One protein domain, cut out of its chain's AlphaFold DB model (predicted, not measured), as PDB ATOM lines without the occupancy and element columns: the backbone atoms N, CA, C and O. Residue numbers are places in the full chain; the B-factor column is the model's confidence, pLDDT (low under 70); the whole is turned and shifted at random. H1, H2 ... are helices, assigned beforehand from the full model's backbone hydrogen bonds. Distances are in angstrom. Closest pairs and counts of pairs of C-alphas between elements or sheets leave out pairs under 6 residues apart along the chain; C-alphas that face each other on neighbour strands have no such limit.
ATOM      1  N   PRO A 120     237.283 228.992 181.861       63.62
ATOM      2  CA  PRO A 120     237.952 230.213 181.423       63.62
ATOM      3  C   PRO A 120     237.061 231.452 181.532       63.62
ATOM      4  O   PRO A 120     235.893 231.411 181.140       63.62
ATOM      5  N   ALA A 121     237.625 232.591 181.947       66.81
ATOM      6  CA  ALA A 121     236.880 233.852 182.034       66.81
ATOM      7  C   ALA A 121     236.221 234.230 180.689       66.81
ATOM      8  O   ALA A 121     235.085 234.693 180.656       66.81
ATOM      9  N   ALA A 122     236.892 233.941 179.571       63.53
ATOM     10  CA  ALA A 122     236.352 234.142 178.226       63.53
ATOM     11  C   ALA A 122     235.118 233.267 177.921       63.53
ATOM     12  O   ALA A 122     234.211 233.708 177.220       63.53
ATOM     13  N   GLN A 123     235.056 232.042 178.453       66.69
ATOM     14  CA  GLN A 123     233.900 231.159 178.270       66.69
ATOM     15  C   GLN A 123     232.705 231.616 179.110       66.69
ATOM     16  O   GLN A 123     231.575 231.519 178.640       66.69
ATOM     17  N   LEU A 124     232.945 232.162 180.309       70.25
ATOM     18  CA  LEU A 124     231.886 232.757 181.125       70.25
ATOM     19  C   LEU A 124     231.280 233.990 180.441       70.25
ATOM     20  O   LEU A 124     230.060 234.111 180.375       70.25
ATOM     21  N   GLU A 125     232.107 234.885 179.899       70.00
ATOM     22  CA  GLU A 125     231.612 236.065 179.176       70.00
ATOM     23  C   GLU A 125     230.856 235.678 177.896       70.00
ATOM     24  O   GLU A 125     229.781 236.213 177.622       70.00
ATOM     25  N   GLN A 126     231.331 234.667 177.165       72.44
ATOM     26  CA  GLN A 126     230.599 234.118 176.023       72.44
ATOM     27  C   GLN A 126     229.252 233.505 176.438       72.44
ATOM     28  O   GLN A 126     228.245 233.704 175.756       72.44
ATOM     29  N   ALA A 127     229.209 232.775 177.556       69.94
ATOM     30  CA  ALA A 127     227.975 232.205 178.092       69.94
ATOM     31  C   ALA A 127     226.979 233.297 178.521       69.94
ATOM     32  O   ALA A 127     225.782 233.156 178.277       69.94
ATOM     33  N   LYS A 128     227.463 234.413 179.083       74.00
ATOM     34  CA  LYS A 128     226.633 235.585 179.402       74.00
ATOM     35  C   LYS A 128     226.030 236.218 178.149       74.00
ATOM     36  O   LYS A 128     224.828 236.470 178.127       74.00
ATOM     37  N   MET A 129     226.813 236.414 177.085       72.38
ATOM     38  CA  MET A 129     226.277 236.951 175.825       72.38
ATOM     39  C   MET A 129     225.206 236.038 175.222       72.38
ATOM     40  O   MET A 129     224.147 236.511 174.822       72.38
ATOM     41  N   GLN A 130     225.445 234.725 175.216       72.94
ATOM     42  CA  GLN A 130     224.471 233.749 174.721       72.94
ATOM     43  C   GLN A 130     223.212 233.675 175.592       72.94
ATOM     44  O   GLN A 130     222.135 233.395 175.077       72.94
ATOM     45  N   SER A 131     223.318 233.959 176.895       77.50
ATOM     46  CA  SER A 131     222.144 234.006 177.768       77.50
ATOM     47  C   SER A 131     221.188 235.152 177.427       77.50
ATOM     48  O   SER A 131     219.991 234.950 177.534       77.50
ATOM     49  N   ALA A 132     221.673 236.294 176.928       79.81
ATOM     50  CA  ALA A 132     220.793 237.392 176.515       79.81
ATOM     51  C   ALA A 132     219.945 237.034 175.278       79.81
ATOM     52  O   ALA A 132     218.759 237.340 175.222       79.81
ATOM     53  N   GLU A 133     220.537 236.341 174.300       78.69
ATOM     54  CA  GLU A 133     219.808 235.856 173.117       78.69
ATOM     55  C   GLU A 133     218.781 234.777 173.496       78.69
ATOM     56  O   GLU A 133     217.649 234.781 173.013       78.69
ATOM     57  N   LEU A 134     219.157 233.862 174.395       79.44
ATOM     58  CA  LEU A 134     218.248 232.831 174.895       79.44
ATOM     59  C   LEU A 134     217.102 233.419 175.726       79.44
ATOM     60  O   LEU A 134     215.983 232.927 175.621       79.44
ATOM     61  N   GLU A 135     217.356 234.472 176.501       84.75
ATOM     62  CA  GLU A 135     216.334 235.186 177.271       84.75
ATOM     63  C   GLU A 135     215.260 235.777 176.349       84.75
ATOM     64  O   GLU A 135     214.073 235.536 176.564       84.75
ATOM     65  N   GLU A 136     215.662 236.425 175.249       85.38
ATOM     66  CA  GLU A 136     214.722 236.937 174.244       85.38
ATOM     67  C   GLU A 136     213.871 235.813 173.628       85.38
ATOM     68  O   GLU A 136     212.664 235.969 173.429       85.38
ATOM     69  N   GLN A 137     214.471 234.648 173.360       81.31
ATOM     70  CA  GLN A 137     213.739 233.488 172.842       81.31
ATOM     71  C   GLN A 137     212.752 232.912 173.867       81.31
ATOM     72  O   GLN A 137     211.630 232.553 173.500       81.31
ATOM     73  N   VAL A 138     213.133 232.832 175.146       83.44
ATOM     74  CA  VAL A 138     212.242 232.383 176.231       83.44
ATOM     75  C   VAL A 138     211.061 233.342 176.377       83.44
ATOM     76  O   VAL A 138     209.914 232.896 176.440       83.44
ATOM     77  N   ASP A 139     211.315 234.649 176.358       86.56
ATOM     78  CA  ASP A 139     210.275 235.676 176.431       86.56
ATOM     79  C   ASP A 139     209.348 235.641 175.214       86.56
ATOM     80  O   ASP A 139     208.124 235.753 175.348       86.56
ATOM     81  N   TYR A 140     209.911 235.416 174.025       84.94
ATOM     82  CA  TYR A 140     209.142 235.239 172.803       84.94
ATOM     83  C   TYR A 140     208.176 234.056 172.911       84.94
ATOM     84  O   TYR A 140     206.971 234.225 172.703       84.94
ATOM     85  N   VAL A 141     208.680 232.878 173.289       84.31
ATOM     86  CA  VAL A 141     207.860 231.669 173.461       84.31
ATOM     87  C   VAL A 141     206.788 231.892 174.528       84.31
ATOM     88  O   VAL A 141     205.624 231.584 174.276       84.31
ATOM     89  N   ARG A 142     207.134 232.507 175.667       85.50
ATOM     90  CA  ARG A 142     206.169 232.832 176.729       85.50
ATOM     91  C   ARG A 142     205.054 233.746 176.214       85.50
ATOM     92  O   ARG A 142     203.879 233.478 176.445       85.50
ATOM     93  N   SER A 143     205.403 234.790 175.461       87.56
ATOM     94  CA  SER A 143     204.429 235.735 174.900       87.56
ATOM     95  C   SER A 143     203.475 235.090 173.885       87.56
ATOM     96  O   SER A 143     202.299 235.450 173.822       87.56
ATOM     97  N   LEU A 144     203.959 234.117 173.108       83.62
ATOM     98  CA  LEU A 144     203.126 233.346 172.188       83.62
ATOM     99  C   LEU A 144     202.232 232.346 172.920       83.62
ATOM    100  O   LEU A 144     201.061 232.226 172.569       83.62
ATOM    101  N   ASN A 145     202.752 231.651 173.932       81.00
ATOM    102  CA  ASN A 145     201.965 230.716 174.731       81.00
ATOM    103  C   ASN A 145     200.806 231.438 175.432       81.00
ATOM    104  O   ASN A 145     199.671 230.970 175.384       81.00
ATOM    105  N   GLU A 146     201.059 232.629 175.976       84.31
ATOM    106  CA  GLU A 146     200.026 233.479 176.575       84.31
ATOM    107  C   GLU A 146     198.966 233.932 175.555       84.31
ATOM    108  O   GLU A 146     197.761 233.938 175.830       84.31
ATOM    109  N   LEU A 147     199.388 234.253 174.329       82.44
ATOM    110  CA  LEU A 147     198.460 234.552 173.240       82.44
ATOM    111  C   LEU A 147     197.592 233.333 172.887       82.44
ATOM    112  O   LEU A 147     196.383 233.456 172.701       82.44
ATOM    113  N   CYS A 148     198.194 232.147 172.815       77.69
ATOM    114  CA  CYS A 148     197.476 230.908 172.533       77.69
ATOM    115  C   CYS A 148     196.445 230.581 173.622       77.69
ATOM    116  O   CYS A 148     195.313 230.206 173.297       77.69
ATOM    117  N   ARG A 149     196.802 230.781 174.898       79.75
ATOM    118  CA  ARG A 149     195.879 230.657 176.036       79.75
ATOM    119  C   ARG A 149     194.709 231.624 175.905       79.75
ATOM    120  O   ARG A 149     193.564 231.186 175.878       79.75
ATOM    121  N   SER A 150     194.996 232.915 175.756       78.81
ATOM    122  CA  SER A 150     193.976 233.972 175.752       78.81
ATOM    123  C   SER A 150     193.042 233.940 174.537       78.81
ATOM    124  O   SER A 150     191.857 234.236 174.676       78.81
ATOM    125  N   CYS A 151     193.540 233.587 173.348       69.44
ATOM    126  CA  CYS A 151     192.740 233.620 172.121       69.44
ATOM    127  C   CYS A 151     192.053 232.297 171.780       69.44
ATOM    128  O   CYS A 151     191.036 232.313 171.085       69.44
ATOM    129  N   PHE A 152     192.598 231.158 172.215       67.50
ATOM    130  CA  PHE A 152     192.119 229.858 171.747       67.50
ATOM    131  C   PHE A 152     191.801 228.854 172.858       67.50
ATOM    132  O   PHE A 152     191.249 227.801 172.548       67.50
ATOM    133  N   ASN A 153     192.123 229.144 174.126       66.62
ATOM    134  CA  ASN A 153     192.051 228.170 175.224       66.62
ATOM    135  C   ASN A 153     192.784 226.847 174.890       66.62
ATOM    136  O   ASN A 153     192.377 225.772 175.324       66.62
ATOM    137  N   LEU A 154     193.840 226.915 174.069       61.38
ATOM    138  CA  LEU A 154     194.557 225.757 173.520       61.38
ATOM    139  C   LEU A 154     195.808 225.415 174.337       61.38
ATOM    140  O   LEU A 154     196.913 225.385 173.801       61.38
ATOM    141  N   PHE A 155     195.640 225.170 175.631       63.69
ATOM    142  CA  PHE A 155     196.719 224.658 176.472       63.69
ATOM    143  C   PHE A 155     196.187 223.487 177.289       63.69
ATOM    144  O   PHE A 155     195.320 223.660 178.143       63.69
ATOM    145  N   GLY A 156     196.644 222.281 176.949       67.12
ATOM    146  CA  GLY A 156     196.365 221.081 177.724       67.12
ATOM    147  C   GLY A 156     197.358 220.920 178.881       67.12
ATOM    148  O   GLY A 156     198.373 221.616 178.930       67.12
ATOM    149  N   PRO A 157     197.115 219.958 179.786       71.88
ATOM    150  CA  PRO A 157     198.029 219.673 180.892       71.88
ATOM    151  C   PRO A 157     199.425 219.249 180.405       71.88
ATOM    152  O   PRO A 157     200.416 219.514 181.074       71.88
ATOM    153  N   GLU A 158     199.532 218.620 179.230       73.81
ATOM    154  CA  GLU A 158     200.817 218.248 178.628       73.81
ATOM    155  C   GLU A 158     201.625 219.487 178.206       73.81
ATOM    156  O   GLU A 158     202.781 219.630 178.610       73.81
ATOM    157  N   GLU A 159     201.020 220.434 177.480       72.31
ATOM    158  CA  GLU A 159     201.688 221.694 177.139       72.31
ATOM    159  C   GLU A 159     202.069 222.527 178.374       72.31
ATOM    160  O   GLU A 159     203.147 223.124 178.388       72.31
ATOM    161  N   GLU A 160     201.240 222.543 179.424       78.31
ATOM    162  CA  GLU A 160     201.584 223.201 180.692       78.31
ATOM    163  C   GLU A 160     202.826 222.577 181.329       78.31
ATOM    164  O   GLU A 160     203.762 223.298 181.670       78.31
ATOM    165  N   THR A 161     202.894 221.242 181.412       81.00
ATOM    166  CA  THR A 161     204.088 220.569 181.948       81.00
ATOM    167  C   THR A 161     205.337 220.864 181.124       81.00
ATOM    168  O   THR A 161     206.419 221.035 181.684       81.00
ATOM    169  N   MET A 162     205.214 220.962 179.797       75.00
ATOM    170  CA  MET A 162     206.342 221.280 178.926       75.00
ATOM    171  C   MET A 162     206.835 222.721 179.121       75.00
ATOM    172  O   MET A 162     208.044 222.950 179.110       75.00
ATOM    173  N   GLU A 163     205.930 223.676 179.346       79.88
ATOM    174  CA  GLU A 163     206.289 225.058 179.680       79.88
ATOM    175  C   GLU A 163     206.932 225.172 181.063       79.88
ATOM    176  O   GLU A 163     207.969 225.821 181.185       79.88
ATOM    177  N   THR A 164     206.386 224.500 182.081       84.06
ATOM    178  CA  THR A 164     206.991 224.459 183.420       84.06
ATOM    179  C   THR A 164     208.400 223.880 183.362       84.06
ATOM    180  O   THR A 164     209.344 224.532 183.795       84.06
ATOM    181  N   ASN A 165     208.580 222.728 182.709       83.31
ATOM    182  CA  ASN A 165     209.900 222.120 182.533       83.31
ATOM    183  C   ASN A 165     210.881 223.052 181.801       83.31
ATOM    184  O   ASN A 165     212.067 223.082 182.123       83.31
ATOM    185  N   MET A 166     210.410 223.801 180.797       83.56
ATOM    186  CA  MET A 166     211.236 224.773 180.076       83.56
ATOM    187  C   MET A 166     211.706 225.903 181.001       83.56
ATOM    188  O   MET A 166     212.882 226.265 180.961       83.56
ATOM    189  N   LEU A 167     210.808 226.449 181.825       86.81
ATOM    190  CA  LEU A 167     211.130 227.517 182.771       86.81
ATOM    191  C   LEU A 167     212.077 227.024 183.871       86.81
ATOM    192  O   LEU A 167     213.097 227.666 184.103       86.81
ATOM    193  N   ASP A 168     211.830 225.844 184.441       86.31
ATOM    194  CA  ASP A 168     212.692 225.243 185.467       86.31
ATOM    195  C   ASP A 168     214.122 225.015 184.945       86.31
ATOM    196  O   ASP A 168     215.115 225.286 185.625       86.31
ATOM    197  N   LEU A 169     214.254 224.531 183.705       82.44
ATOM    198  CA  LEU A 169     215.557 224.335 183.066       82.44
ATOM    199  C   LEU A 169     216.283 225.657 182.804       82.44
ATOM    200  O   LEU A 169     217.509 225.715 182.948       82.44
ATOM    201  N   TRP A 170     215.548 226.696 182.405       87.06
ATOM    202  CA  TRP A 170     216.094 228.034 182.199       87.06
ATOM    203  C   TRP A 170     216.581 228.650 183.516       87.06
ATOM    204  O   TRP A 170     217.712 229.129 183.584       87.06
ATOM    205  N   GLU A 171     215.786 228.556 184.580       86.38
ATOM    206  CA  GLU A 171     216.153 229.025 185.920       86.38
ATOM    207  C   GLU A 171     217.380 228.291 186.465       86.38
ATOM    208  O   GLU A 171     218.320 228.929 186.940       86.38
ATOM    209  N   ALA A 172     217.434 226.963 186.321       84.06
ATOM    210  CA  ALA A 172     218.600 226.179 186.712       84.06
ATOM    211  C   ALA A 172     219.862 226.601 185.940       84.06
ATOM    212  O   ALA A 172     220.939 226.706 186.520       84.06
ATOM    213  N   PHE A 173     219.750 226.871 184.635       81.81
ATOM    214  CA  PHE A 173     220.875 227.370 183.841       81.81
ATOM    215  C   PHE A 173     221.371 228.738 184.331       81.81
ATOM    216  O   PHE A 173     222.582 228.925 184.488       81.81
ATOM    217  N   LEU A 174     220.458 229.681 184.582       82.81
ATOM    218  CA  LEU A 174     220.805 231.002 185.108       82.81
ATOM    219  C   LEU A 174     221.490 230.896 186.474       82.81
ATOM    220  O   LEU A 174     222.523 231.528 186.691       82.81
ATOM    221  N   PHE A 175     220.963 230.041 187.351       82.44
ATOM    222  CA  PHE A 175     221.526 229.791 188.671       82.44
ATOM    223  C   PHE A 175     222.967 229.268 188.604       82.44
ATOM    224  O   PHE A 175     223.859 229.833 189.234       82.44
ATOM    225  N   GLU A 176     223.223 228.233 187.802       79.44
ATOM    226  CA  GLU A 176     224.564 227.651 187.635       79.44
ATOM    227  C   GLU A 176     225.563 228.662 187.050       79.44
ATOM    228  O   GLU A 176     226.709 228.765 187.496       79.44
ATOM    229  N   ARG A 177     225.128 229.464 186.069       81.19
ATOM    230  CA  ARG A 177     225.938 230.549 185.494       81.19
ATOM    231  C   ARG A 177     226.331 231.565 186.565       81.19
ATOM    232  O   ARG A 177     227.497 231.970 186.630       81.19
ATOM    233  N   ASP A 178     225.370 231.997 187.371       83.75
ATOM    234  CA  ASP A 178     225.594 233.011 188.397       83.75
ATOM    235  C   ASP A 178     226.485 232.471 189.512       83.75
ATOM    236  O   ASP A 178     227.440 233.144 189.905       83.75
ATOM    237  N   GLN A 179     226.287 231.215 189.916       82.00
ATOM    238  CA  GLN A 179     227.168 230.529 190.854       82.00
ATOM    239  C   GLN A 179     228.612 230.460 190.333       82.00
ATOM    240  O   GLN A 179     229.553 230.779 191.065       82.00
ATOM    241  N   ALA A 180     228.812 230.104 189.060       79.50
ATOM    242  CA  ALA A 180     230.138 230.083 188.446       79.50
ATOM    243  C   ALA A 180     230.772 231.486 188.396       79.50
ATOM    244  O   ALA A 180     231.968 231.641 188.658       79.50
ATOM    245  N   SER A 181     229.974 232.517 188.101       82.06
ATOM    246  CA  SER A 181     230.419 233.912 188.086       82.06
ATOM    247  C   SER A 181     230.832 234.400 189.478       82.06
ATOM    248  O   SER A 181     231.916 234.966 189.630       82.06
ATOM    249  N   GLU A 182     230.022 234.156 190.509       84.12
ATOM    250  CA  GLU A 182     230.349 234.524 191.891       84.12
ATOM    251  C   GLU A 182     231.573 233.775 192.417       84.12
ATOM    252  O   GLU A 182     232.462 234.366 193.042       84.12
ATOM    253  N   PHE A 183     231.666 232.476 192.133       82.25
ATOM    254  CA  PHE A 183     232.825 231.671 192.499       82.25
ATOM    255  C   PHE A 183     234.110 232.240 191.888       82.25
ATOM    256  O   PHE A 183     235.119 232.411 192.578       82.25
ATOM    257  N   LEU A 184     234.065 232.581 190.598       78.12
ATOM    258  CA  LEU A 184     235.190 233.188 189.903       78.12
ATOM    259  C   LEU A 184     235.552 234.544 190.502       78.12
ATOM    260  O   LEU A 184     236.721 234.768 190.807       78.12
ATOM    261  N   LEU A 185     234.581 235.431 190.719       81.00
ATOM    262  CA  LEU A 185     234.824 236.763 191.277       81.00
ATOM    263  C   LEU A 185     235.402 236.705 192.696       81.00
ATOM    264  O   LEU A 185     236.374 237.406 192.983       81.00
ATOM    265  N   SER A 186     234.862 235.839 193.557       83.25
ATOM    266  CA  SER A 186     235.301 235.702 194.951       83.25
ATOM    267  C   SER A 186     236.717 235.132 195.074       83.25
ATOM    268  O   SER A 186     237.493 235.577 195.921       83.25
ATOM    269  N   ARG A 187     237.095 234.180 194.210       82.75
ATOM    270  CA  ARG A 187     238.408 233.516 194.271       82.75
ATOM    271  C   ARG A 187     239.459 234.116 193.344       82.75
ATOM    272  O   ARG A 187     240.636 233.785 193.495       82.75
ATOM    273  N   ARG A 188     239.081 235.020 192.431       81.50
ATOM    274  CA  ARG A 188     239.974 235.601 191.412       81.50
ATOM    275  C   ARG A 188     241.271 236.121 192.006       81.50
ATOM    276  O   ARG A 188     242.342 235.771 191.528       81.50
TER     277      ARG A 188
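AT A GLANCE: This is residues 120 to 188 of the 321 residues of an uncharacterized protein of Ornithorhynchus anatinus (UniProt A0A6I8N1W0). A long helical hairpin: H1 runs out along the rod, a tight turn folds the chain back, and H2 returns beside it, the two meeting near the end away from the turn. The printed part has 69 residues with two named helices, H1 then H2, and no named strand; its class is all helix. It is loose, with a radius of gyration of the C-alphas of 16.0 A, and spans 52 by 19 by 13 A.

HOW THE PARTS SIT: H1, residues 121 to 152, and H2, residues 157 to 188, form a helical hairpin. They run opposite ways at a shallow tilt of 22 degrees. H1 touches H2 with residues 124 to 128 alone, and H2 touches H1 with residues 177 to 181 alone; the closest C-alphas, those of Leu 124 and Ser 181, are 7.2 A apart. Every O i to N i+4 pair is within hydrogen-bond range in H2, and 27 of 28 in H1.

IN THESE COORDINATES: H1 begins at C-alpha 121 (236.880, 233.852, 182.034) and measures 46.1 A from first to last C-alpha. H2, also 46.1 A, ends at C-alpha 188 (239.974, 235.601, 191.412).

THE WHOLE: The C-alphas farthest apart, of Phe 152 and Arg 188, are 52.1 A apart. Residues 147 to 153 stand free. The printed part has no cut. Residues 120 to 123, 127 and 151 to 156 have pLDDT under 70.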